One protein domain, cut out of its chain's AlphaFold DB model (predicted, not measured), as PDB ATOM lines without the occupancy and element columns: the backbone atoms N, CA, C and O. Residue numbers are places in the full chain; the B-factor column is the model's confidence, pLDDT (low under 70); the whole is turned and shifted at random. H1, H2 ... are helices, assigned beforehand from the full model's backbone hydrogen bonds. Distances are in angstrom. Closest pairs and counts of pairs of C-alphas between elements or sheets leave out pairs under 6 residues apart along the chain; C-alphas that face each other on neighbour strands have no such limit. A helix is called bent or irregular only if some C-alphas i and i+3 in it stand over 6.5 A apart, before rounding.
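Overview. This is residues 79 to 276 of the 279 residues of the protein "Phosphoenolpyruvate carboxylase" of Nitrososphaeria archaeon (UniProt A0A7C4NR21). Two long helices, H1 and H9, make a V: the end of H1 meets H9 near Phe 216, H4 sits between the two arms, and H5 crosses the beginning of H1. H10 and H11 fold into a helical hairpin with H7 beside H10; H3 lies near the middle with H2 packed on it, and residues 114 to 125 of a long loop stick out. The printed part has 198 residues with eleven named helices, H1 to H11 in order along the chain, and no named strand: the class is all helix. It is compact, with a radius of gyration of the C-alphas of 17.3 A and spans of 51 by 47 by 32 A.

Along the chain. Find C-alpha 210 at (125.408, 136.875, 152.165); from there H9, the longest helix, runs 31.2 A to C-alpha 231, with a kink of 30 degrees near residue 217, and is only just irregular, C-alphas 214 and 217 being 6.7 A apart. H1, residues 79 to 98, begins at (156.556, 153.330, 135.589) and is 28.2 A long. H10, residues 240 to 257, spans 25.7 A, and H11, residues 261 to 274, 20.2 A, ending at (150.871, 119.472, 152.801). The shorter ones are H2 at 101 to 108, H3 at 138 to 147, H4 at 157 to 162, H5 at 165 to 174, H6 at 178 to 186, H7 at 191 to 199 and H8 at 201 to 204.

Arrangement. Look at residues 215 to 220 of H9, which touch residues 96 to 97 of H1, closest at the C-alphas of Phe 216 and Thr 96, 5.9 A; the tilt is 38 degrees, only just steep, opposite ways. H4 touches residues 222 to 227 of H9, closest at C-alphas 158 and 223, 4.6 A, and residues 88 to 92 of H1, at C-alphas 159 and 89, 6.2 A. H5 touches residues 81 to 85 of H1, about perpendicular at 90 degrees, with C-alphas 167 and 81 closest at 6.1 A. H6 and H8 touch no helix but are near H9. H2 and H3 touch about perpendicular, at 88 degrees, with C-alphas 108 and 144 closest at 5.0 A. H3 only just touches residues 268 to 272 of H11, with 3 pairs of C-alphas within 8 A, closest 147 and 268, 6.2 A. H10 and H11 form a hairpin at a shallow tilt of 18 degrees, with C-alphas 252 and 264 closest at 4.8 A. H7 touches residues 246 to 253 of H10, the same way at a shallow tilt of 17 degrees, with C-alphas 193 and 250 closest at 5.8 A. In H1, H2, H3, H5, H6, H7, H10 and H11 every O i to N i+4 pair is within hydrogen-bond range; in H9 16 of 18 are, in H4 0 of 2 with 3 of 3 O i to N i+3 pairs, and H8 is too short for such a pair.

Size, cuts and confidence. The C-alphas farthest apart, those of Glu 166 and Glu 260, are 50.8 A apart. The printed part has no cut. The link H2 to H3, 29 residues, is long, and within it residues 129 to 130 pair antiparallel with 133 to 134. Residues 114 to 132 are under 70 in pLDDT; the mean of the printed part is 91.7.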
ATOM      1  N   GLU A  79     157.013 153.056 134.220       95.75
ATOM      2  CA  GLU A  79     156.556 153.330 135.589       95.75
ATOM      3  C   GLU A  79     155.074 153.730 135.631       95.75
ATOM      4  O   GLU A  79     154.311 153.191 136.434       95.75
ATOM      5  N   GLU A  80     154.642 154.629 134.743       96.81
ATOM      6  CA  GLU A  80     153.248 155.082 134.680       96.81
ATOM      7  C   GLU A  80     152.292 153.921 134.356       96.81
ATOM      8  O   GLU A  80     151.272 153.741 135.029       96.81
ATOM      9  N   THR A  81     152.658 153.078 133.387       97.25
ATOM     10  CA  THR A  81     151.888 151.889 133.000       97.25
ATOM     11  C   THR A  81     151.815 150.882 134.153       97.25
ATOM     12  O   THR A  81     150.729 150.395 134.472       97.25
ATOM     13  N   ILE A  82     152.922 150.641 134.869       97.00
ATOM     14  CA  ILE A  82     152.943 149.796 136.076       97.00
ATOM     15  C   ILE A  82     151.992 150.348 137.144       97.00
ATOM     16  O   ILE A  82     151.194 149.596 137.709       97.00
ATOM     17  N   VAL A  83     152.043 151.653 137.425       97.12
ATOM     18  CA  VAL A  83     151.173 152.293 138.423       97.12
ATOM     19  C   VAL A  83     149.700 152.147 138.035       97.12
ATOM     20  O   VAL A  83     148.879 151.804 138.890       97.12
ATOM     21  N   ASN A  84     149.359 152.335 136.760       97.31
ATOM     22  CA  ASN A  84     147.997 152.157 136.256       97.31
ATOM     23  C   ASN A  84     147.510 150.707 136.413       97.31
ATOM     24  O   ASN A  84     146.408 150.476 136.925       97.31
ATOM     25  N   VAL A  85     148.346 149.723 136.068       97.75
ATOM     26  CA  VAL A  85     148.050 148.296 136.271       97.75
ATOM     27  C   VAL A  85     147.834 147.994 137.757       97.75
ATOM     28  O   VAL A  85     146.805 147.420 138.125       97.75
ATOM     29  N   ILE A  86     148.732 148.452 138.637       97.12
ATOM     30  CA  ILE A  86     148.607 148.278 140.094       97.12
ATOM     31  C   ILE A  86     147.288 148.862 140.605       97.12
ATOM     32  O   ILE A  86     146.632 148.235 141.438       97.12
ATOM     33  N   GLN A  87     146.868 150.035 140.125       97.00
ATOM     34  CA  GLN A  87     145.603 150.651 140.537       97.00
ATOM     35  C   GLN A  87     144.386 149.819 140.114       97.00
ATOM     36  O   GLN A  87     143.466 149.643 140.919       97.00
ATOM     37  N   LYS A  88     144.381 149.277 138.888       97.81
ATOM     38  CA  LYS A  88     143.306 148.400 138.391       97.81
ATOM     39  C   LYS A  88     143.190 147.129 139.236       97.81
ATOM     40  O   LYS A  88     142.098 146.825 139.724       97.81
ATOM     41  N   PHE A  89     144.311 146.444 139.479       97.50
ATOM     42  CA  PHE A  89     144.357 145.259 140.340       97.50
ATOM     43  C   PHE A  89     143.960 145.578 141.780       97.50
ATOM     44  O   PHE A  89     143.101 144.905 142.338       97.50
ATOM     45  N   SER A  90     144.517 146.639 142.369       95.62
ATOM     46  CA  SER A  90     144.238 147.026 143.757       95.62
ATOM     47  C   SER A  90     142.758 147.314 143.981       95.62
ATOM     48  O   SER A  90     142.189 146.848 144.967       95.62
ATOM     49  N   ARG A  91     142.124 148.047 143.056       94.75
ATOM     50  CA  ARG A  91     140.691 148.342 143.123       94.75
ATOM     51  C   ARG A  91     139.872 147.058 143.073       94.75
ATOM     52  O   ARG A  91     139.071 146.817 143.968       94.75
ATOM     53  N   LYS A  92     140.110 146.206 142.068       96.62
ATOM     54  CA  LYS A  92     139.332 144.972 141.900       96.62
ATOM     55  C   LYS A  92     139.540 143.987 143.049       96.62
ATOM     56  O   LYS A  92     138.586 143.345 143.488       96.62
ATOM     57  N   TYR A  93     140.770 143.886 143.546       96.31
ATOM     58  CA  TYR A  93     141.113 143.063 144.697       96.31
ATOM     59  C   TYR A  93     140.353 143.514 145.945       96.31
ATOM     60  O   TYR A  93     139.744 142.686 146.614       96.31
ATOM     61  N   GLN A  94     140.350 144.821 146.240       92.69
ATOM     62  CA  GLN A  94     139.633 145.378 147.391       92.69
ATOM     63  C   GLN A  94     138.125 145.155 147.268       92.69
ATOM     64  O   GLN A  94     137.554 144.562 148.174       92.69
ATOM     65  N   GLU A  95     137.523 145.525 146.132       91.81
ATOM     66  CA  GLU A  95     136.091 145.312 145.854       91.81
ATOM     67  C   GLU A  95     135.684 143.845 146.057       91.81
ATOM     68  O   GLU A  95     134.682 143.554 146.696       91.81
ATOM     69  N   THR A  96     136.485 142.899 145.555       95.06
ATOM     70  CA  THR A  96     136.187 141.466 145.702       95.06
ATOM     71  C   THR A  96     136.372 141.010 147.151       95.06
ATOM     72  O   THR A  96     135.555 140.264 147.682       95.06
ATOM     73  N   LEU A  97     137.443 141.453 147.813       93.88
ATOM     74  CA  LEU A  97     137.767 141.037 149.174       93.88
ATOM     75  C   LEU A  97     136.730 141.511 150.201       93.88
ATOM     76  O   LEU A  97     136.518 140.814 151.195       93.88
ATOM     77  N   GLU A  98     136.094 142.663 149.983       92.25
ATOM     78  CA  GLU A  98     135.055 143.214 150.864       92.25
ATOM     79  C   GLU A  98     133.946 142.199 151.152       92.25
ATOM     80  O   GLU A  98     133.592 141.978 152.317       92.25
ATOM     81  N   SER A  99     133.501 141.488 150.119       94.62
ATOM     82  CA  SER A  99     132.456 140.469 150.208       94.62
ATOM     83  C   SER A  99     132.918 139.185 150.926       94.62
ATOM     84  O   SER A  99     132.082 138.367 151.296       94.62
ATOM     85  N   ALA A 100     134.219 139.007 151.206       95.19
ATOM     86  CA  ALA A 100     134.776 137.837 151.903       95.19
ATOM     87  C   ALA A 100     135.323 138.098 153.316       95.19
ATOM     88  O   ALA A 100     135.771 137.159 153.981       95.19
ATOM     89  N   ILE A 101     135.279 139.341 153.809       92.31
ATOM     90  CA  ILE A 101     135.914 139.726 155.082       92.31
ATOM     91  C   ILE A 101     135.468 138.841 156.258       92.31
ATOM     92  O   ILE A 101     136.308 138.437 157.067       92.31
ATOM     93  N   ASP A 102     134.171 138.549 156.373       93.31
ATOM     94  CA  ASP A 102     133.628 137.797 157.513       93.31
ATOM     95  C   ASP A 102     134.072 136.333 157.489       93.31
ATOM     96  O   ASP A 102     134.587 135.835 158.493       93.31
ATOM     97  N   ALA A 103     133.989 135.688 156.322       95.75
ATOM     98  CA  ALA A 103     134.442 134.313 156.131       95.75
ATOM     99  C   ALA A 103     135.940 134.172 156.446       95.75
ATOM    100  O   ALA A 103     136.346 133.299 157.215       95.75
ATOM    101  N   VAL A 104     136.767 135.082 155.926       95.44
ATOM    102  CA  VAL A 104     138.223 135.056 156.135       95.44
ATOM    103  C   VAL A 104     138.580 135.310 157.595       95.44
ATOM    104  O   VAL A 104     139.451 134.629 158.132       95.44
ATOM    105  N   ASN A 105     137.924 136.260 158.266       94.44
ATOM    106  CA  ASN A 105     138.155 136.514 159.689       94.44
ATOM    107  C   ASN A 105     137.736 135.331 160.562       94.44
ATOM    108  O   ASN A 105     138.461 134.972 161.494       94.44
ATOM    109  N   TYR A 106     136.597 134.716 160.247       96.12
ATOM    110  CA  TYR A 106     136.121 133.533 160.946       96.12
ATOM    111  C   TYR A 106     137.117 132.380 160.805       96.12
ATOM    112  O   TYR A 106     137.598 131.862 161.811       96.12
ATOM    113  N   VAL A 107     137.528 132.040 159.582       97.31
ATOM    114  CA  VAL A 107     138.496 130.960 159.334       97.31
ATOM    115  C   VAL A 107     139.874 131.289 159.919       97.31
ATOM    116  O   VAL A 107     140.528 130.425 160.504       97.31
ATOM    117  N   ALA A 108     140.312 132.548 159.854       95.44
ATOM    118  CA  ALA A 108     141.576 132.977 160.448       95.44
ATOM    119  C   ALA A 108     141.622 132.778 161.973       95.44
ATOM    120  O   ALA A 108     142.714 132.650 162.529       95.44
ATOM    121  N   SER A 109     140.469 132.719 162.652       94.56
ATOM    122  CA  SER A 109     140.400 132.445 164.093       94.56
ATOM    123  C   SER A 109     140.821 131.015 164.468       94.56
ATOM    124  O   SER A 109     141.261 130.783 165.595       94.56
ATOM    125  N   PHE A 110     140.781 130.076 163.516       95.50
ATOM    126  CA  PHE A 110     141.227 128.689 163.695       95.50
ATOM    127  C   PHE A 110     142.744 128.523 163.556       95.50
ATOM    128  O   PHE A 110     143.290 127.466 163.873       95.50
ATOM    129  N   ILE A 111     143.455 129.554 163.092       93.19
ATOM    130  CA  ILE A 111     144.888 129.459 162.821       93.19
ATOM    131  C   ILE A 111     145.676 129.531 164.134       93.19
ATOM    132  O   ILE A 111     145.607 130.538 164.846       93.19
ATOM    133  N   PRO A 112     146.489 128.505 164.457       86.38
ATOM    134  CA  PRO A 112     147.167 128.444 165.740       86.38
ATOM    135  C   PRO A 112     148.236 129.542 165.869       86.38
ATOM    136  O   PRO A 112     149.062 129.737 164.963       86.38
ATOM    137  N   PRO A 113     148.307 130.238 167.017       76.50
ATOM    138  CA  PRO A 113     149.353 131.215 167.264       76.50
ATOM    139  C   PRO A 113     150.695 130.504 167.499       76.50
ATOM    140  O   PRO A 113     150.998 130.059 168.599       76.50
ATOM    141  N   ARG A 114     151.556 130.426 166.476       66.81
ATOM    142  CA  ARG A 114     152.897 129.803 166.604       66.81
ATOM    143  C   ARG A 114     153.937 130.660 167.349       66.81
ATOM    144  O   ARG A 114     155.051 130.202 167.583       66.81
ATOM    145  N   ARG A 115     153.635 131.924 167.664       66.62
ATOM    146  CA  ARG A 115     154.492 132.819 168.464       66.62
ATOM    147  C   ARG A 115     153.616 133.754 169.291       66.62
ATOM    148  O   ARG A 115     152.647 134.295 168.755       66.62
ATOM    149  N   SER A 116     153.994 134.006 170.543       56.56
ATOM    150  CA  SER A 116     153.447 135.111 171.330       56.56
ATOM    151  C   SER A 116     153.788 136.425 170.625       56.56
ATOM    152  O   SER A 116     154.941 136.711 170.299       56.56
ATOM    153  N   ARG A 117     152.763 137.205 170.283       58.28
ATOM    154  CA  ARG A 117     152.921 138.428 169.493       58.28
ATOM    155  C   ARG A 117     152.180 139.562 170.175       58.28
ATOM    156  O   ARG A 117     150.972 139.473 170.374       58.28
ATOM    157  N   LYS A 118     152.887 140.659 170.457       50.41
ATOM    158  CA  LYS A 118     152.235 141.929 170.786       50.41
ATOM    159  C   LYS A 118     151.400 142.367 169.577       50.41
ATOM    160  O   LYS A 118     151.856 142.351 168.424       50.41
ATOM    161  N   LEU A 119     150.146 142.720 169.822       49.53
ATOM    162  CA  LEU A 119     149.339 143.414 168.831       49.53
ATOM    163  C   LEU A 119     149.967 144.803 168.631       49.53
ATOM    164  O   LEU A 119     150.183 145.521 169.601       49.53
ATOM    165  N   HIS A 120     150.281 145.182 167.388       48.09
ATOM    166  CA  HIS A 120     150.566 146.580 167.054       48.09
ATOM    167  C   HIS A 120     149.224 147.326 167.015       48.09
ATOM    168  O   HIS A 120     148.665 147.562 165.947       48.09
ATOM    169  N   ILE A 121     148.659 147.574 168.194       45.53
ATOM    170  CA  ILE A 121     147.488 148.425 168.428       45.53
ATOM    171  C   ILE A 121     148.025 149.735 169.004       45.53
ATOM    172  O   ILE A 121     148.591 149.743 170.093       45.53
ATOM    173  N   GLY A 122     147.945 150.814 168.225       40.72
ATOM    174  CA  GLY A 122     148.482 152.133 168.569       40.72
ATOM    175  C   GLY A 122     148.711 153.006 167.330       40.72
ATOM    176  O   GLY A 122     148.501 152.542 166.211       40.72
ATOM    177  N   LEU A 123     149.175 154.245 167.535       32.41
ATOM    178  CA  LEU A 123     149.391 155.283 166.505       32.41
ATOM    179  C   LEU A 123     150.288 154.848 165.319       32.41
ATOM    180  O   LEU A 123     150.234 155.456 164.259       32.41
ATOM    181  N   TYR A 124     151.090 153.792 165.503       36.50
ATOM    182  CA  TYR A 124     152.016 153.214 164.514       36.50
ATOM    183  C   TYR A 124     151.573 151.833 163.992       36.50
ATOM    184  O   TYR A 124     152.366 151.086 163.418       36.50
ATOM    185  N   GLY A 125     150.329 151.426 164.253       36.25
ATOM    186  CA  GLY A 125     149.767 150.197 163.702       36.25
ATOM    187  C   GLY A 125     149.307 150.417 162.265       36.25
ATOM    188  O   GLY A 125     148.517 151.321 162.015       36.25
ATOM    189  N   TYR A 126     149.741 149.567 161.330       42.41
ATOM    190  CA  TYR A 126     149.146 149.525 159.990       42.41
ATOM    191  C   TYR A 126     147.623 149.378 160.114       42.41
ATOM    192  O   TYR A 126     147.133 148.414 160.722       42.41
ATOM    193  N   SER A 127     146.876 150.341 159.570       50.34
ATOM    194  CA  SER A 127     145.417 150.341 159.573       50.34
ATOM    195  C   SER A 127     144.908 149.201 158.691       50.34
ATOM    196  O   SER A 127     144.688 149.360 157.499       50.34
ATOM    197  N   ARG A 128     144.709 148.019 159.283       63.25
ATOM    198  CA  ARG A 128     144.102 146.853 158.621       63.25
ATOM    199  C   ARG A 128     142.582 146.979 158.614       63.25
ATOM    200  O   ARG A 128     141.907 146.079 159.096       63.25
ATOM    201  N   ARG A 129     142.057 148.132 158.203       64.12
ATOM    202  CA  ARG A 129     140.616 148.387 158.149       64.12
ATOM    203  C   ARG A 129     140.179 148.429 156.696       64.12
ATOM    204  O   ARG A 129     140.678 149.260 155.951       64.12
ATOM    205  N   LEU A 130     139.239 147.563 156.347       64.75
ATOM    206  CA  LEU A 130     138.495 147.608 155.095       64.75
ATOM    207  C   LEU A 130     137.014 147.689 155.487       64.75
ATOM    208  O   LEU A 130     136.552 146.882 156.293       64.75
ATOM    209  N   ILE A 131     136.334 148.762 155.069       63.66
ATOM    210  CA  ILE A 131     134.966 149.135 155.489       63.66
ATOM    211  C   ILE A 131     134.728 148.969 157.008       63.66
ATOM    212  O   ILE A 131     133.817 148.293 157.476       63.66
ATOM    213  N   GLY A 132     135.613 149.532 157.835       67.81
ATOM    214  CA  GLY A 132     135.462 149.503 159.298       67.81
ATOM    215  C   GLY A 132     135.691 148.141 159.976       67.81
ATOM    216  O   GLY A 132     135.849 148.112 161.198       67.81
ATOM    217  N   LYS A 133     135.808 147.037 159.226       74.62
ATOM    218  CA  LYS A 133     136.170 145.711 159.745       74.62
ATOM    219  C   LYS A 133     137.683 145.521 159.723       74.62
ATOM    220  O   LYS A 133     138.381 145.977 158.817       74.62
ATOM    221  N   SER A 134     138.213 144.862 160.753       82.12
ATOM    222  CA  SER A 134     139.642 144.557 160.820       82.12
ATOM    223  C   SER A 134     139.974 143.313 160.004       82.12
ATOM    224  O   SER A 134     139.366 142.273 160.236       82.12
ATOM    225  N   LEU A 135     140.972 143.389 159.128       87.00
ATOM    226  CA  LEU A 135     141.507 142.226 158.423       87.00
ATOM    227  C   LEU A 135     142.536 141.460 159.282       87.00
ATOM    228  O   LEU A 135     143.266 142.068 160.093       87.00
ATOM    229  N   PRO A 136     142.671 140.134 159.078       88.31
ATOM    230  CA  PRO A 136     143.741 139.365 159.691       88.31
ATOM    231  C   PRO A 136     145.110 139.887 159.230       88.31
ATOM    232  O   PRO A 136     145.242 140.661 158.284       88.31
ATOM    233  N   ARG A 137     146.182 139.496 159.924       88.62
ATOM    234  CA  ARG A 137     147.537 139.721 159.385       88.62
ATOM    235  C   ARG A 137     147.757 138.804 158.175       88.62
ATOM    236  O   ARG A 137     147.100 137.775 158.089       88.62
ATOM    237  N   ALA A 138     148.749 139.110 157.338       91.12
ATOM    238  CA  ALA A 138     149.047 138.348 156.120       91.12
ATOM    239  C   ALA A 138     149.118 136.821 156.327       91.12
ATOM    240  O   ALA A 138     148.512 136.089 155.568       91.12
ATOM    241  N   ILE A 139     149.769 136.331 157.395       93.00
ATOM    242  CA  ILE A 139     149.859 134.880 157.661       93.00
ATOM    243  C   ILE A 139     148.467 134.251 157.897       93.00
ATOM    244  O   ILE A 139     148.099 133.357 157.141       93.00
ATOM    245  N   PRO A 140     147.664 134.678 158.902       94.94
ATOM    246  CA  PRO A 140     146.315 134.141 159.046       94.94
ATOM    247  C   PRO A 140     145.407 134.384 157.839       94.94
ATOM    248  O   PRO A 140     144.563 133.553 157.541       94.94
ATOM    249  N   PHE A 141     145.587 135.502 157.141       95.75
ATOM    250  CA  PHE A 141     144.833 135.825 155.936       95.75
ATOM    251  C   PHE A 141     145.070 134.784 154.836       95.75
ATOM    252  O   PHE A 141     144.129 134.139 154.386       95.75
ATOM    253  N   THR A 142     146.332 134.552 154.472       97.62
ATOM    254  CA  THR A 142     146.703 133.553 153.466       97.62
ATOM    255  C   THR A 142     146.285 132.160 153.914       97.62
ATOM    256  O   THR A 142     145.646 131.435 153.158       97.62
ATOM    257  N   GLY A 143     146.555 131.801 155.170       97.50
ATOM    258  CA  GLY A 143     146.156 130.504 155.701       97.50
ATOM    259  C   GLY A 143     144.651 130.260 155.655       97.50
ATOM    260  O   GLY A 143     144.244 129.136 155.373       97.50
ATOM    261  N   ALA A 144     143.834 131.289 155.881       98.12
ATOM    262  CA  ALA A 144     142.384 131.173 155.849       98.12
ATOM    263  C   ALA A 144     141.872 130.876 154.437       98.12
ATOM    264  O   ALA A 144     141.160 129.897 154.247       98.12
ATOM    265  N   PHE A 145     142.311 131.647 153.444       98.50
ATOM    266  CA  PHE A 145     141.945 131.427 152.043       98.50
ATOM    267  C   PHE A 145     142.375 130.050 151.523       98.50
ATOM    268  O   PHE A 145     141.570 129.315 150.957       98.50
ATOM    269  N   TYR A 146     143.612 129.635 151.811       98.50
ATOM    270  CA  TYR A 146     144.067 128.286 151.471       98.50
ATOM    271  C   TYR A 146     143.245 127.195 152.180       98.50
ATOM    272  O   TYR A 146     143.001 126.145 151.592       98.50
ATOM    273  N   SER A 147     142.801 127.436 153.421       98.25
ATOM    274  CA  SER A 147     141.969 126.484 154.182       98.25
ATOM    275  C   SER A 147     140.512 126.444 153.712       98.25
ATOM    276  O   SER A 147     139.807 125.490 154.006       98.25
ATOM    277  N   LEU A 148     140.069 127.448 152.956       98.06
ATOM    278  CA  LEU A 148     138.789 127.452 152.245       98.06
ATOM    279  C   LEU A 148     138.893 126.834 150.838       98.06
ATOM    280  O   LEU A 148     137.898 126.794 150.124       98.06
ATOM    281  N   GLY A 149     140.081 126.387 150.409       98.19
ATOM    282  CA  GLY A 149     140.292 125.881 149.047       98.19
ATOM    283  C   GLY A 149     140.277 126.968 147.967       98.19
ATOM    284  O   GLY A 149     140.134 126.646 146.791       98.19
ATOM    285  N   ILE A 150     140.443 128.237 148.359       97.88
ATOM    286  CA  ILE A 150     140.385 129.425 147.492       97.88
ATOM    287  C   ILE A 150     141.631 130.308 147.689       97.88
ATOM    288  O   ILE A 150     141.540 131.375 148.292       97.88
ATOM    289  N   PRO A 151     142.820 129.879 147.226       98.38
ATOM    290  CA  PRO A 151     144.069 130.633 147.366       98.38
ATOM    291  C   PRO A 151     143.933 132.128 146.992       98.38
ATOM    292  O   PRO A 151     143.345 132.459 145.956       98.38
ATOM    293  N   PRO A 152     144.444 133.062 147.815       98.38
ATOM    294  CA  PRO A 152     144.217 134.496 147.628       98.38
ATOM    295  C   PRO A 152     144.936 135.092 146.408       98.38
ATOM    296  O   PRO A 152     144.635 136.222 146.036       98.38
ATOM    297  N   GLU A 153     145.861 134.354 145.786       98.50
ATOM    298  CA  GLU A 153     146.565 134.725 144.553       98.50
ATOM    299  C   GLU A 153     145.617 135.027 143.390       98.50
ATOM    300  O   GLU A 153     145.946 135.838 142.532       98.50
ATOM    301  N   PHE A 154     144.441 134.397 143.367       98.62
ATOM    302  CA  PHE A 154     143.490 134.553 142.269       98.62
ATOM    303  C   PHE A 154     142.532 135.731 142.450       98.62
ATOM    304  O   PHE A 154     141.886 136.126 141.492       98.62
ATOM    305  N   ILE A 155     142.424 136.321 143.642       98.38
ATOM    306  CA  ILE A 155     141.423 137.366 143.895       98.38
ATOM    307  C   ILE A 155     141.681 138.566 142.971       98.38
ATOM    308  O   ILE A 155     142.725 139.210 143.041       98.38
ATOM    309  N   GLY A 156     140.703 138.900 142.132       97.25
ATOM    310  CA  GLY A 156     140.755 140.040 141.219       97.25
ATOM    311  C   GLY A 156     141.505 139.802 139.905       97.25
ATOM    312  O   GLY A 156     141.700 140.758 139.154       97.25
ATOM    313  N   MET A 157     141.898 138.566 139.581       97.88
ATOM    314  CA  MET A 157     142.611 138.254 138.335       97.88
ATOM    315  C   MET A 157     141.806 138.531 137.057       97.88
ATOM    316  O   MET A 157     142.398 138.724 135.994       97.88
ATOM    317  N   ARG A 158     140.475 138.669 137.135       97.62
ATOM    318  CA  ARG A 158     139.633 139.086 136.000       97.62
ATOM    319  C   ARG A 158     139.974 140.464 135.430       97.62
ATOM    320  O   ARG A 158     139.609 140.750 134.292       97.62
ATOM    321  N   VAL A 159     140.732 141.297 136.159       97.62
ATOM    322  CA  VAL A 159     141.301 142.558 135.636       97.62
ATOM    323  C   VAL A 159     142.064 142.344 134.334       97.62
ATOM    324  O   VAL A 159     142.016 143.212 133.465       97.62
ATOM    325  N   LEU A 160     142.710 141.187 134.167       96.94
ATOM    326  CA  LEU A 160     143.490 140.868 132.975       96.94
ATOM    327  C   LEU A 160     142.686 140.961 131.673       96.94
ATOM    328  O   LEU A 160     143.237 141.377 130.661       96.94
ATOM    329  N   LYS A 161     141.381 140.648 131.697       96.00
ATOM    330  CA  LYS A 161     140.495 140.770 130.523       96.00
ATOM    331  C   LYS A 161     140.307 142.219 130.058       96.00
ATOM    332  O   LYS A 161     139.915 142.444 128.919       96.00
ATOM    333  N   GLY A 162     140.539 143.188 130.945       95.19
ATOM    334  CA  GLY A 162     140.378 144.619 130.685       95.19
ATOM    335  C   GLY A 162     141.692 145.393 130.562       95.19
ATOM    336  O   GLY A 162     141.653 146.626 130.544       95.19
ATOM    337  N   LEU A 163     142.841 144.709 130.532       96.94
ATOM    338  CA  LEU A 163     144.122 145.354 130.252       96.94
ATOM    339  C   LEU A 163     144.281 145.589 128.747       96.94
ATOM    340  O   LEU A 163     143.900 144.748 127.933       96.94
ATOM    341  N   GLY A 164     144.849 146.739 128.385       96.62
ATOM    342  CA  GLY A 164     145.333 146.972 127.025       96.62
ATOM    343  C   GLY A 164     146.569 146.119 126.714       96.62
ATOM    344  O   GLY A 164     147.190 145.567 127.619       96.62
ATOM    345  N   GLU A 165     146.947 146.044 125.436       95.94
ATOM    346  CA  GLU A 165     148.124 145.281 124.981       95.94
ATOM    347  C   GLU A 165     149.410 145.745 125.682       95.94
ATOM    348  O   GLU A 165     150.103 144.933 126.288       95.94
ATOM    349  N   GLU A 166     149.649 147.060 125.727       96.25
ATOM    350  CA  GLU A 166     150.802 147.653 126.419       96.25
ATOM    351  C   GLU A 166     150.837 147.290 127.913       96.25
ATOM    352  O   GLU A 166     151.862 146.863 128.437       96.25
ATOM    353  N   GLU A 167     149.704 147.411 128.611       97.56
ATOM    354  CA  GLU A 167     149.606 147.084 130.037       97.56
ATOM    355  C   GLU A 167     149.882 145.603 130.309       97.56
ATOM    356  O   GLU A 167     150.516 145.255 131.306       97.56
ATOM    357  N   TYR A 168     149.390 144.729 129.431       96.12
ATOM    358  CA  TYR A 168     149.590 143.291 129.539       96.12
ATOM    359  C   TYR A 168     151.047 142.896 129.270       96.12
ATOM    360  O   TYR A 168     151.602 142.070 130.000       96.12
ATOM    361  N   ASP A 169     151.685 143.508 128.274       95.38
ATOM    362  CA  ASP A 169     153.094 143.272 127.962       95.38
ATOM    363  C   ASP A 169     154.004 143.762 129.088       95.38
ATOM    364  O   ASP A 169     154.850 142.996 129.560       95.38
ATOM    365  N   VAL A 170     153.758 144.969 129.612       96.38
ATOM    366  CA  VAL A 170     154.477 145.492 130.781       96.38
ATOM    367  C   VAL A 170     154.293 144.568 131.983       96.38
ATOM    368  O   VAL A 170     155.279 144.216 132.627       96.38
ATOM    369  N   LEU A 171     153.071 144.105 132.277       96.12
ATOM    370  CA  LEU A 171     152.826 143.165 133.378       96.12
ATOM    371  C   LEU A 171     153.674 141.891 133.245       96.12
ATOM    372  O   LEU A 171     154.284 141.446 134.220       96.12
ATOM    373  N   ARG A 172     153.716 141.304 132.044       93.88
ATOM    374  CA  ARG A 172     154.494 140.087 131.771       93.88
ATOM    375  C   ARG A 172     155.994 140.320 131.858       93.88
ATOM    376  O   ARG A 172     156.721 139.416 132.267       93.88
ATOM    377  N   GLU A 173     156.455 141.500 131.463       92.88
ATOM    378  CA  GLU A 173     157.858 141.865 131.569       92.88
ATOM    379  C   GLU A 173     158.272 142.035 133.031       92.88
ATOM    380  O   GLU A 173     159.309 141.507 133.433       92.88
ATOM    381  N   VAL A 174     157.473 142.733 133.843       94.50
ATOM    382  CA  VAL A 174     157.859 143.069 135.222       94.50
ATOM    383  C   VAL A 174     157.679 141.909 136.192       94.50
ATOM    384  O   VAL A 174     158.538 141.721 137.049       94.50
ATOM    385  N   HIS A 175     156.616 141.112 136.041       94.75
ATOM    386  CA  HIS A 175     156.323 139.978 136.915       94.75
ATOM    387  C   HIS A 175     156.602 138.656 136.191       94.75
ATOM    388  O   HIS A 175     155.712 137.973 135.677       94.75
ATOM    389  N   VAL A 176     157.882 138.299 136.131       95.12
ATOM    390  CA  VAL A 176     158.385 137.231 135.252       95.12
ATOM    391  C   VAL A 176     158.009 135.821 135.686       95.12
ATOM    392  O   VAL A 176     157.979 134.918 134.851       95.12
ATOM    393  N   ARG A 177     157.708 135.615 136.970       96.56
ATOM    394  CA  ARG A 177     157.269 134.327 137.523       96.56
ATOM    395  C   ARG A 177     155.774 134.277 137.830       96.56
ATOM    396  O   ARG A 177     155.328 133.283 138.395       96.56
ATOM    397  N   LEU A 178     154.980 135.270 137.405       96.94
ATOM    398  CA  LEU A 178     153.533 135.315 137.667       96.94
ATOM    399  C   LEU A 178     152.830 134.008 137.282       96.94
ATOM    400  O   LEU A 178     152.053 133.457 138.057       96.94
ATOM    401  N   ARG A 179     153.123 133.481 136.088       97.12
ATOM    402  CA  ARG A 179     152.521 132.231 135.612       97.12
ATOM    403  C   ARG A 179     152.848 131.055 136.538       97.12
ATOM    404  O   ARG A 179     151.964 130.262 136.837       97.12
ATOM    405  N   ASP A 180     154.100 130.925 136.961       97.56
ATOM    406  CA  ASP A 180     154.556 129.818 137.806       97.56
ATOM    407  C   ASP A 180     153.999 129.913 139.231       97.56
ATOM    408  O   ASP A 180     153.606 128.905 139.818       97.56
ATOM    409  N   ASP A 181     153.898 131.132 139.760       97.88
ATOM    410  CA  ASP A 181     153.277 131.428 141.050       97.88
ATOM    411  C   ASP A 181     151.791 131.048 141.049       97.88
ATOM    412  O   ASP A 181     151.314 130.358 141.957       97.88
ATOM    413  N   LEU A 182     151.072 131.432 139.991       98.12
ATOM    414  CA  LEU A 182     149.677 131.050 139.784       98.12
ATOM    415  C   LEU A 182     149.529 129.544 139.558       98.12
ATOM    416  O   LEU A 182     148.561 128.957 140.028       98.12
ATOM    417  N   GLU A 183     150.471 128.894 138.875       97.44
ATOM    418  CA  GLU A 183     150.435 127.449 138.645       97.44
ATOM    419  C   GLU A 183     150.624 126.658 139.949       97.44
ATOM    420  O   GLU A 183     149.894 125.692 140.184       97.44
ATOM    421  N   GLU A 184     151.520 127.085 140.846       97.38
ATOM    422  CA  GLU A 184     151.650 126.457 142.168       97.38
ATOM    423  C   GLU A 184     150.422 126.728 143.051       97.38
ATOM    424  O   GLU A 184     149.907 125.800 143.685       97.38
ATOM    425  N   ALA A 185     149.891 127.957 143.053       98.25
ATOM    426  CA  ALA A 185     148.668 128.283 143.788       98.25
ATOM    427  C   ALA A 185     147.449 127.502 143.254       98.25
ATOM    428  O   ALA A 185     146.645 126.994 144.038       98.25
ATOM    429  N   ALA A 186     147.341 127.317 141.933       98.19
ATOM    430  CA  ALA A 186     146.232 126.624 141.270       98.19
ATOM    431  C   ALA A 186     146.065 125.183 141.760       98.19
ATOM    432  O   ALA A 186     144.946 124.675 141.840       98.19
ATOM    433  N   ARG A 187     147.162 124.526 142.151       97.38
ATOM    434  CA  ARG A 187     147.134 123.165 142.709       97.38
ATOM    435  C   ARG A 187     146.400 123.074 144.044       97.38
ATOM    436  O   ARG A 187     146.055 121.972 144.464       97.38
ATOM    437  N   ARG A 188     146.217 124.205 144.732       98.12
ATOM    438  CA  ARG A 188     145.580 124.305 146.053       98.12
ATOM    439  C   ARG A 188     144.155 124.845 145.992       98.12
ATOM    440  O   ARG A 188     143.527 124.976 147.040       98.12
ATOM    441  N   VAL A 189     143.650 125.108 144.789       98.50
ATOM    442  CA  VAL A 189     142.220 125.294 144.551       98.50
ATOM    443  C   VAL A 189     141.526 123.941 144.728       98.50
ATOM    444  O   VAL A 189     141.986 122.937 144.178       98.50
ATOM    445  N   VAL A 190     140.448 123.905 145.510       98.19
ATOM    446  CA  VAL A 190     139.686 122.680 145.807       98.19
ATOM    447  C   VAL A 190     138.247 122.884 145.355       98.19
ATOM    448  O   VAL A 190     137.510 123.636 145.980       98.19
ATOM    449  N   TRP A 191     137.843 122.232 144.265       96.19
ATOM    450  CA  TRP A 191     136.512 122.412 143.674       96.19
ATOM    451  C   TRP A 191     135.395 121.925 144.598       96.19
ATOM    452  O   TRP A 191     134.367 122.579 144.739       96.19
ATOM    453  N   GLU A 192     135.642 120.829 145.302       95.38
ATOM    454  CA  GLU A 192     134.743 120.234 146.285       95.38
ATOM    455  C   GLU A 192     134.461 121.194 147.452       95.38
ATOM    456  O   GLU A 192     133.356 121.215 147.994       95.38
ATOM    457  N   ALA A 193     135.419 122.070 147.783       95.38
ATOM    458  CA  ALA A 193     135.226 123.114 148.781       95.38
ATOM    459  C   ALA A 193     134.168 124.131 148.330       95.38
ATOM    460  O   ALA A 193     133.310 124.500 149.127       95.38
ATOM    461  N   PHE A 194     134.162 124.540 147.054       94.19
ATOM    462  CA  PHE A 194     133.113 125.421 146.524       94.19
ATOM    463  C   PHE A 194     131.737 124.772 146.624       94.19
ATOM    464  O   PHE A 194     130.802 125.416 147.101       94.19
ATOM    465  N   SER A 195     131.623 123.504 146.219       95.25
ATOM    466  CA  SER A 195     130.366 122.757 146.293       95.25
ATOM    467  C   SER A 195     129.850 122.703 147.729       95.25
ATOM    468  O   SER A 195     128.722 123.120 147.982       95.25
ATOM    469  N   LEU A 196     130.698 122.317 148.690       95.75
ATOM    470  CA  LEU A 196     130.328 122.266 150.108       95.75
ATOM    471  C   LEU A 196     129.873 123.625 150.645       95.75
ATOM    472  O   LEU A 196     128.865 123.693 151.351       95.75
ATOM    473  N   LEU A 197     130.592 124.702 150.313       95.56
ATOM    474  CA  LEU A 197     130.246 126.058 150.737       95.56
ATOM    475  C   LEU A 197     128.880 126.488 150.190       95.56
ATOM    476  O   LEU A 197     128.056 127.011 150.940       95.56
ATOM    477  N   VAL A 198     128.621 126.258 148.901       95.25
ATOM    478  CA  VAL A 198     127.371 126.659 148.242       95.25
ATOM    479  C   VAL A 198     126.190 125.809 148.716       95.25
ATOM    480  O   VAL A 198     125.151 126.365 149.080       95.25
ATOM    481  N   GLU A 199     126.344 124.484 148.765       96.31
ATOM    482  CA  GLU A 199     125.297 123.546 149.197       96.31
ATOM    483  C   GLU A 199     124.876 123.788 150.650       96.31
ATOM    484  O   GLU A 199     123.691 123.724 150.978       96.31
ATOM    485  N   ASN A 200     125.832 124.143 151.513       95.38
ATOM    486  CA  ASN A 200     125.597 124.365 152.939       95.38
ATOM    487  C   ASN A 200     125.527 125.850 153.318       95.38
ATOM    488  O   ASN A 200     125.690 126.207 154.490       95.38
ATOM    489  N   ARG A 201     125.236 126.733 152.349       94.12
ATOM    490  CA  ARG A 201     125.104 128.184 152.564       94.12
ATOM    491  C   ARG A 201     124.240 128.506 153.783       94.12
ATOM    492  O   ARG A 201     124.640 129.313 154.614       94.12
ATOM    493  N   GLY A 202     123.077 127.861 153.914       92.56
ATOM    494  CA  GLY A 202     122.140 128.093 155.022       92.56
ATOM    495  C   GLY A 202     122.768 127.890 156.405       92.56
ATOM    496  O   GLY A 202     122.576 128.718 157.294       92.56
ATOM    497  N   ASN A 203     123.575 126.839 156.569       92.38
ATOM    498  CA  ASN A 203     124.261 126.507 157.819       92.38
ATOM    499  C   ASN A 203     125.437 127.450 158.118       92.38
ATOM    500  O   ASN A 203     125.768 127.676 159.281       92.38
ATOM    501  N   LEU A 204     126.062 128.009 157.081       93.12
ATOM    502  CA  LEU A 204     127.254 128.850 157.197       93.12
ATOM    503  C   LEU A 204     126.957 130.354 157.247       93.12
ATOM    504  O   LEU A 204     127.858 131.117 157.588       93.12
ATOM    505  N   LEU A 205     125.722 130.803 156.990       92.06
ATOM    506  CA  LEU A 205     125.334 132.227 157.062       92.06
ATOM    507  C   LEU A 205     125.584 132.875 158.438       92.06
ATOM    508  O   LEU A 205     125.710 134.092 158.535       92.06
ATOM    509  N   LYS A 206     125.691 132.079 159.512       89.88
ATOM    510  CA  LYS A 206     126.098 132.561 160.848       89.88
ATOM    511  C   LYS A 206     127.560 133.025 160.921       89.88
ATOM    512  O   LYS A 206     127.932 133.726 161.859       89.88
ATOM    513  N   HIS A 207     128.393 132.615 159.968       91.25
ATOM    514  CA  HIS A 207     129.827 132.902 159.939       91.25
ATOM    515  C   HIS A 207     130.242 133.657 158.675       91.25
ATOM    516  O   HIS A 207     131.205 134.419 158.701       91.25
ATOM    517  N   PHE A 208     129.573 133.387 157.554       94.31
ATOM    518  CA  PHE A 208     129.920 133.886 156.230       94.31
ATOM    519  C   PHE A 208     128.795 134.815 155.776       94.31
ATOM    520  O   PHE A 208     127.618 134.484 155.923       94.31
ATOM    521  N   SER A 209     129.148 135.979 155.239       94.00
ATOM    522  CA  SER A 209     128.168 136.981 154.828       94.00
ATOM    523  C   SER A 209     127.355 136.517 153.615       94.00
ATOM    524  O   SER A 209     127.721 135.572 152.911       94.00
ATOM    525  N   LYS A 210     126.230 137.182 153.343       96.00
ATOM    526  CA  LYS A 210     125.408 136.875 152.165       96.00
ATOM    527  C   LYS A 210     126.183 137.172 150.877       96.00
ATOM    528  O   LYS A 210     126.136 136.383 149.935       96.00
ATOM    529  N   GLU A 211     126.932 138.266 150.907       95.88
ATOM    530  CA  GLU A 211     127.789 138.796 149.851       95.88
ATOM    531  C   GLU A 211     128.931 137.824 149.520       95.88
ATOM    532  O   GLU A 211     129.324 137.712 148.362       95.88
ATOM    533  N   PHE A 212     129.409 137.030 150.487       97.19
ATOM    534  CA  PHE A 212     130.394 135.982 150.205       97.19
ATOM    535  C   PHE A 212     129.873 134.999 149.146       97.19
ATOM    536  O   PHE A 212     130.573 134.651 148.200       97.19
ATOM    537  N   TYR A 213     128.615 134.586 149.268       97.12
ATOM    538  CA  TYR A 213     128.009 133.640 148.332       97.12
ATOM    539  C   TYR A 213     127.513 134.304 147.052       97.12
ATOM    540  O   TYR A 213     127.612 133.709 145.985       97.12
ATOM    541  N   GLU A 214     126.935 135.501 147.159       96.31
ATOM    542  CA  GLU A 214     126.281 136.167 146.027       96.31
ATOM    543  C   GLU A 214     127.249 136.968 145.153       96.31
ATOM    544  O   GLU A 214     126.974 137.155 143.971       96.31
ATOM    545  N   GLU A 215     128.383 137.409 145.703       97.31
ATOM    546  CA  GLU A 215     129.334 138.284 145.011       97.31
ATOM    547  C   GLU A 215     130.739 137.684 144.959       97.31
ATOM    548  O   GLU A 215     131.318 137.585 143.874       97.31
ATOM    549  N   PHE A 216     131.292 137.254 146.105       98.06
ATOM    550  CA  PHE A 216     132.676 136.773 146.160       98.06
ATOM    551  C   PHE A 216     132.862 135.463 145.392       98.06
ATOM    552  O   PHE A 216     133.731 135.407 144.528       98.06
ATOM    553  N   ILE A 217     132.065 134.424 145.672       97.81
ATOM    554  CA  ILE A 217     132.214 133.113 145.017       97.81
ATOM    555  C   ILE A 217     132.105 133.228 143.483       97.81
ATOM    556  O   ILE A 217     133.035 132.773 142.814       97.81
ATOM    557  N   PRO A 218     131.078 133.885 142.898       97.75
ATOM    558  CA  PRO A 218     131.011 134.079 141.448       97.75
ATOM    559  C   PRO A 218     132.198 134.873 140.891       97.75
ATOM    560  O   PRO A 218     132.793 134.467 139.896       97.75
ATOM    561  N   SER A 219     132.589 135.965 141.558       98.31
ATOM    562  CA  SER A 219     133.739 136.784 141.148       98.31
ATOM    563  C   SER A 219     135.047 135.993 141.154       98.31
ATOM    564  O   SER A 219     135.858 136.124 140.243       98.31
ATOM    565  N   TYR A 220     135.252 135.166 142.179       98.50
ATOM    566  CA  TYR A 220     136.444 134.340 142.324       98.50
ATOM    567  C   TYR A 220     136.476 133.208 141.288       98.50
ATOM    568  O   TYR A 220     137.537 132.885 140.762       98.50
ATOM    569  N   MET A 221     135.325 132.621 140.942       98.19
ATOM    570  CA  MET A 221     135.242 131.658 139.839       98.19
ATOM    571  C   MET A 221     135.621 132.305 138.501       98.19
ATOM    572  O   MET A 221     136.431 131.738 137.770       98.19
ATOM    573  N   GLU A 222     135.137 133.517 138.216       98.31
ATOM    574  CA  GLU A 222     135.534 134.274 137.019       98.31
ATOM    575  C   GLU A 222     137.041 134.589 137.011       98.31
ATOM    576  O   GLU A 222     137.693 134.547 135.962       98.31
ATOM    577  N   ASP A 223     137.620 134.885 138.177       98.62
ATOM    578  CA  ASP A 223     139.058 135.099 138.320       98.62
ATOM    579  C   ASP A 223     139.867 133.830 137.976       98.62
ATOM    580  O   ASP A 223     140.876 133.903 137.262       98.62
ATOM    581  N   LEU A 224     139.414 132.659 138.444       98.56
ATOM    582  CA  LEU A 224     140.019 131.360 138.129       98.56
ATOM    583  C   LEU A 224     139.912 131.032 136.636       98.56
ATOM    584  O   LEU A 224     140.904 130.623 136.032       98.56
ATOM    585  N   GLU A 225     138.735 131.230 136.040       98.19
ATOM    586  CA  GLU A 225     138.493 131.023 134.608       98.19
ATOM    587  C   GLU A 225     139.402 131.921 133.770       98.19
ATOM    588  O   GLU A 225     140.139 131.430 132.918       98.19
ATOM    589  N   THR A 226     139.443 133.217 134.087       98.12
ATOM    590  CA  THR A 226     140.318 134.185 133.411       98.12
ATOM    591  C   THR A 226     141.781 133.759 133.480       98.12
ATOM    592  O   THR A 226     142.502 133.806 132.483       98.12
ATOM    593  N   THR A 227     142.228 133.314 134.655       97.19
ATOM    594  CA  THR A 227     143.610 132.867 134.851       97.19
ATOM    595  C   THR A 227     143.907 131.593 134.057       97.19
ATOM    596  O   THR A 227     144.956 131.479 133.420       97.19
ATOM    597  N   SER A 228     142.974 130.639 134.049       97.50
ATOM    598  CA  SER A 228     143.078 129.409 133.265       97.50
ATOM    599  C   SER A 228     143.171 129.700 131.765       97.50
ATOM    600  O   SER A 228     144.022 129.127 131.084       97.50
ATOM    601  N   GLU A 229     142.316 130.587 131.255       97.25
ATOM    602  CA  GLU A 229     142.242 130.965 129.840       97.25
ATOM    603  C   GLU A 229     143.508 131.687 129.372       97.25
ATOM    604  O   GLU A 229     144.102 131.296 128.368       97.25
ATOM    605  N   LEU A 230     143.948 132.714 130.105       96.12
ATOM    606  CA  LEU A 230     145.038 133.587 129.661       96.12
ATOM    607  C   LEU A 230     146.430 132.977 129.854       96.12
ATOM    608  O   LEU A 230     147.326 133.229 129.048       96.12
ATOM    609  N   PHE A 231     146.627 132.157 130.890       95.31
ATOM    610  CA  PHE A 231     147.937 131.565 131.190       95.31
ATOM    611  C   PHE A 231     148.053 130.077 130.834       95.31
ATOM    612  O   PHE A 231     149.137 129.492 130.963       95.31
ATOM    613  N   GLY A 232     146.954 129.441 130.408       95.81
ATOM    614  CA  GLY A 232     146.914 128.007 130.113       95.81
ATOM    615  C   GLY A 232     147.184 127.132 131.343       95.81
ATOM    616  O   GLY A 232     147.771 126.054 131.224       95.81
ATOM    617  N   ILE A 233     146.820 127.612 132.535       95.31
ATOM    618  CA  ILE A 233     147.039 126.920 133.809       95.31
ATOM    619  C   ILE A 233     145.834 126.033 134.111       95.31
ATOM    620  O   ILE A 233     144.690 126.449 133.971       95.31
ATOM    621  N   LYS A 234     146.078 124.803 134.569       95.69
ATOM    622  CA  LYS A 234     144.996 123.920 135.020       95.69
ATOM    623  C   LYS A 234     144.684 124.178 136.488       95.69
ATOM    624  O   LYS A 234     145.552 123.982 137.335       95.69
ATOM    625  N   ILE A 235     143.440 124.550 136.764       97.62
ATOM    626  CA  ILE A 235     142.943 124.806 138.114       97.62
ATOM    627  C   ILE A 235     142.593 123.494 138.822       97.62
ATOM    628  O   ILE A 235     141.873 122.650 138.281       97.62
ATOM    629  N   GLY A 236     143.094 123.339 140.045       95.88
ATOM    630  CA  GLY A 236     142.934 122.140 140.854       95.88
ATOM    631  C   GLY A 236     144.144 121.208 140.791       95.88
ATOM    632  O   GLY A 236     144.809 121.019 139.765       95.88
ATOM    633  N   GLY A 237     144.440 120.604 141.936       91.94
ATOM    634  CA  GLY A 237     145.531 119.654 142.083       91.94
ATOM    635  C   GLY A 237     145.271 118.306 141.404       91.94
ATOM    636  O   GLY A 237     144.140 117.841 141.293       91.94
ATOM    637  N   ARG A 238     146.339 117.647 140.940       91.56
ATOM    638  CA  ARG A 238     146.244 116.412 140.131       91.56
ATOM    639  C   ARG A 238     147.029 115.236 140.702       91.56
ATOM    640  O   ARG A 238     146.782 114.094 140.319       91.56
ATOM    641  N   SER A 239     147.963 115.489 141.614       94.75
ATOM    642  CA  SER A 239     148.739 114.436 142.267       94.75
ATOM    643  C   SER A 239     147.966 113.802 143.427       94.75
ATOM    644  O   SER A 239     147.030 114.387 143.973       94.75
ATOM    645  N   PHE A 240     148.401 112.625 143.884       95.75
ATOM    646  CA  PHE A 240     147.867 112.027 145.113       95.75
ATOM    647  C   PHE A 240     148.066 112.923 146.343       95.75
ATOM    648  O   PHE A 240     147.245 112.903 147.255       95.75
ATOM    649  N   SER A 241     149.146 113.713 146.377       94.75
ATOM    650  CA  SER A 241     149.360 114.677 147.458       94.75
ATOM    651  C   SER A 241     148.325 115.795 147.424       94.75
ATOM    652  O   SER A 241     147.839 116.191 148.481       94.75
ATOM    653  N   ASP A 242     147.963 116.272 146.234       95.88
ATOM    654  CA  ASP A 242     146.959 117.325 146.107       95.88
ATOM    655  C   ASP A 242     145.550 116.791 146.407       95.88
ATOM    656  O   ASP A 242     144.774 117.467 147.067       95.88
ATOM    657  N   ARG A 243     145.239 115.541 146.032       96.06
ATOM    658  CA  ARG A 243     143.980 114.890 146.442       96.06
ATOM    659  C   ARG A 243     143.872 114.742 147.958       96.06
ATOM    660  O   ARG A 243     142.829 115.011 148.529       96.06
ATOM    661  N   ARG A 244     144.963 114.362 148.635       97.44
ATOM    662  CA  ARG A 244     144.993 114.351 150.109       97.44
ATOM    663  C   ARG A 244     144.755 115.741 150.689       97.44
ATOM    664  O   ARG A 244     144.059 115.853 151.687       97.44
ATOM    665  N   TYR A 245     145.320 116.776 150.068       97.94
ATOM    666  CA  TYR A 245     145.061 118.158 150.458       97.94
ATOM    667  C   TYR A 245     143.578 118.514 150.306       97.94
ATOM    668  O   TYR A 245     142.994 118.978 151.276       97.94
ATOM    669  N   ALA A 246     142.968 118.231 149.150       97.88
ATOM    670  CA  ALA A 246     141.544 118.455 148.899       97.88
ATOM    671  C   ALA A 246     140.659 117.782 149.960       97.88
ATOM    672  O   ALA A 246     139.908 118.476 150.637       97.88
ATOM    673  N   ASN A 247     140.873 116.488 150.225       97.94
ATOM    674  CA  ASN A 247     140.116 115.753 151.241       97.94
ATOM    675  C   ASN A 247     140.228 116.384 152.643       97.94
ATOM    676  O   ASN A 247     139.270 116.384 153.409       97.94
ATOM    677  N   ILE A 248     141.405 116.905 153.010       98.31
ATOM    678  CA  ILE A 248     141.603 117.576 154.303       98.31
ATOM    679  C   ILE A 248     140.870 118.923 154.334       98.31
ATOM    680  O   ILE A 248     140.293 119.276 155.358       98.31
ATOM    681  N   ILE A 249     140.864 119.674 153.228       98.44
ATOM    682  CA  ILE A 249     140.080 120.913 153.114       98.44
ATOM    683  C   ILE A 249     138.580 120.622 153.239       98.44
ATOM    684  O   ILE A 249     137.883 121.325 153.967       98.44
ATOM    685  N   GLU A 250     138.086 119.561 152.604       97.94
ATOM    686  CA  GLU A 250     136.698 119.121 152.766       97.94
ATOM    687  C   GLU A 250     136.399 118.761 154.226       97.94
ATOM    688  O   GLU A 250     135.459 119.298 154.808       97.94
ATOM    689  N   ASN A 251     137.243 117.943 154.865       98.25
ATOM    690  CA  ASN A 251     137.098 117.594 156.281       98.25
ATOM    691  C   ASN A 251     137.129 118.823 157.198       98.25
ATOM    692  O   ASN A 251     136.405 118.868 158.193       98.25
ATOM    693  N   PHE A 252     137.951 119.824 156.879       98.38
ATOM    694  CA  PHE A 252     137.988 121.090 157.602       98.38
ATOM    695  C   PHE A 252     136.642 121.820 157.527       98.38
ATOM    696  O   PHE A 252     136.115 122.241 158.559       98.38
ATOM    697  N   LEU A 253     136.063 121.935 156.329       97.69
ATOM    698  CA  LEU A 253     134.759 122.571 156.130       97.69
ATOM    699  C   LEU A 253     133.626 121.778 156.788       97.69
ATOM    700  O   LEU A 253     132.780 122.377 157.448       97.69
ATOM    701  N   ILE A 254     133.646 120.447 156.688       97.62
ATOM    702  CA  ILE A 254     132.704 119.560 157.388       97.62
ATOM    703  C   ILE A 254     132.812 119.767 158.902       97.62
ATOM    704  O   ILE A 254     131.801 119.976 159.562       97.62
ATOM    705  N   SER A 255     134.028 119.839 159.448       97.81
ATOM    706  CA  SER A 255     134.235 120.097 160.880       97.81
ATOM    707  C   SER A 255     133.695 121.470 161.308       97.81
ATOM    708  O   SER A 255     133.217 121.618 162.429       97.81
ATOM    709  N   ILE A 256     133.743 122.490 160.440       96.31
ATOM    710  CA  ILE A 256     133.092 123.786 160.700       96.31
ATOM    711  C   ILE A 256     131.565 123.644 160.704       96.31
ATOM    712  O   ILE A 256     130.908 124.228 161.568       96.31
ATOM    713  N   LEU A 257     131.005 122.899 159.746       95.12
ATOM    714  CA  LEU A 257     129.563 122.663 159.621       95.12
ATOM    715  C   LEU A 257     128.997 121.896 160.823       95.12
ATOM    716  O   LEU A 257     127.923 122.241 161.309       95.12
ATOM    717  N   GLU A 258     129.743 120.910 161.319       96.25
ATOM    718  CA  GLU A 258     129.405 120.088 162.488       96.25
ATOM    719  C   GLU A 258     129.785 120.750 163.828       96.25
ATOM    720  O   GLU A 258     129.547 120.184 164.890       96.25
ATOM    721  N   GLU A 259     130.359 121.959 163.797       95.12
ATOM    722  CA  GLU A 259     130.852 122.692 164.975       95.12
ATOM    723  C   GLU A 259     131.944 121.945 165.780       95.12
ATOM    724  O   GLU A 259     132.215 122.251 166.943       95.12
ATOM    725  N   GLU A 260     132.653 121.007 165.143       97.25
ATOM    726  CA  GLU A 260     133.793 120.264 165.691       97.25
ATOM    727  C   GLU A 260     135.088 121.102 165.628       97.25
ATOM    728  O   GLU A 260     136.054 120.788 164.927       97.25
ATOM    729  N   TYR A 261     135.137 122.215 166.366       95.56
ATOM    730  CA  TYR A 261     136.188 123.231 166.203       95.56
ATOM    731  C   TYR A 261     137.622 122.744 166.460       95.56
ATOM    732  O   TYR A 261     138.560 123.233 165.826       95.56
ATOM    733  N   ASP A 262     137.833 121.803 167.381       96.31
ATOM    734  CA  ASP A 262     139.174 121.262 167.634       96.31
ATOM    735  C   ASP A 262     139.637 120.334 166.509       96.31
ATOM    736  O   ASP A 262     140.815 120.358 166.140       96.31
ATOM    737  N   ARG A 263     138.703 119.610 165.883       97.00
ATOM    738  CA  ARG A 263     138.971 118.854 164.661       97.00
ATOM    739  C   ARG A 263     139.259 119.792 163.496       97.00
ATOM    740  O   ARG A 263     140.264 119.606 162.821       97.00
ATOM    741  N   ALA A 264     138.489 120.869 163.339       97.44
ATOM    742  CA  ALA A 264     138.754 121.886 162.323       97.44
ATOM    743  C   ALA A 264     140.177 122.470 162.456       97.44
ATOM    744  O   ALA A 264     140.923 122.550 161.482       97.44
ATOM    745  N   LYS A 265     140.627 122.812 163.672       96.94
ATOM    746  CA  LYS A 265     142.016 123.268 163.890       96.94
ATOM    747  C   LYS A 265     143.047 122.211 163.488       96.94
ATOM    748  O   LYS A 265     144.085 122.566 162.931       96.94
ATOM    749  N   HIS A 266     142.782 120.938 163.785       97.31
ATOM    750  CA  HIS A 266     143.659 119.834 163.405       97.31
ATOM    751  C   HIS A 266     143.759 119.697 161.878       97.31
ATOM    752  O   HIS A 266     144.865 119.752 161.342       97.31
ATOM    753  N   GLU A 267     142.628 119.620 161.173       98.12
ATOM    754  CA  GLU A 267     142.588 119.516 159.704       98.12
ATOM    755  C   GLU A 267     143.282 120.710 159.031       98.12
ATOM    756  O   GLU A 267     144.090 120.543 158.118       98.12
ATOM    757  N   LEU A 268     143.076 121.928 159.545       97.62
ATOM    758  CA  LEU A 268     143.768 123.123 159.058       97.62
ATOM    759  C   LEU A 268     145.297 122.988 159.152       97.62
ATOM    760  O   LEU A 268     146.024 123.399 158.239       97.62
ATOM    761  N   VAL A 269     145.805 122.432 160.256       96.81
ATOM    762  CA  VAL A 269     147.244 122.206 160.456       96.81
ATOM    763  C   VAL A 269     147.765 121.096 159.543       96.81
ATOM    764  O   VAL A 269     148.858 121.248 158.993       96.81
ATOM    765  N   GLU A 270     147.004 120.024 159.322       97.44
ATOM    766  CA  GLU A 270     147.383 118.975 158.369       97.44
ATOM    767  C   GLU A 270     147.431 119.506 156.929       97.44
ATOM    768  O   GLU A 270     148.416 119.284 156.216       97.44
ATOM    769  N   ALA A 271     146.450 120.317 156.519       97.31
ATOM    770  CA  ALA A 271     146.473 120.995 155.224       97.31
ATOM    771  C   ALA A 271     147.709 121.899 155.096       97.31
ATOM    772  O   ALA A 271     148.393 121.891 154.068       97.31
ATOM    773  N   ALA A 272     148.044 122.641 156.160       96.62
ATOM    774  CA  ALA A 272     149.232 123.490 156.217       96.62
ATOM    775  C   ALA A 272     150.540 122.708 156.032       96.62
ATOM    776  O   ALA A 272     151.455 123.207 155.374       96.62
ATOM    777  N   ARG A 273     150.635 121.481 156.564       95.62
ATOM    778  CA  ARG A 273     151.800 120.604 156.356       95.62
ATOM    779  C   ARG A 273     151.947 120.204 154.892       95.62
ATOM    780  O   ARG A 273     153.050 120.269 154.355       95.62
ATOM    781  N   LEU A 274     150.848 119.858 154.218       95.31
ATOM    782  CA  LEU A 274     150.871 119.472 152.801       95.31
ATOM    783  C   LEU A 274     151.195 120.632 151.851       95.31
ATOM    784  O   LEU A 274     151.738 120.399 150.768       95.31
ATOM    785  N   ARG A 275     150.867 121.875 152.220       95.06
ATOM    786  CA  ARG A 275     151.304 123.085 151.493       95.06
ATOM    787  C   ARG A 275     152.576 123.720 152.068       95.06
ATOM    788  O   ARG A 275     152.964 124.798 151.636       95.06
ATOM    789  N   ARG A 276     153.223 123.057 153.036       95.38
ATOM    790  CA  ARG A 276     154.516 123.445 153.633       95.38
ATOM    791  C   ARG A 276     154.547 124.869 154.213       95.38
ATOM    792  O   ARG A 276     155.600 125.495 154.287       95.38
TER     793      ARG A 276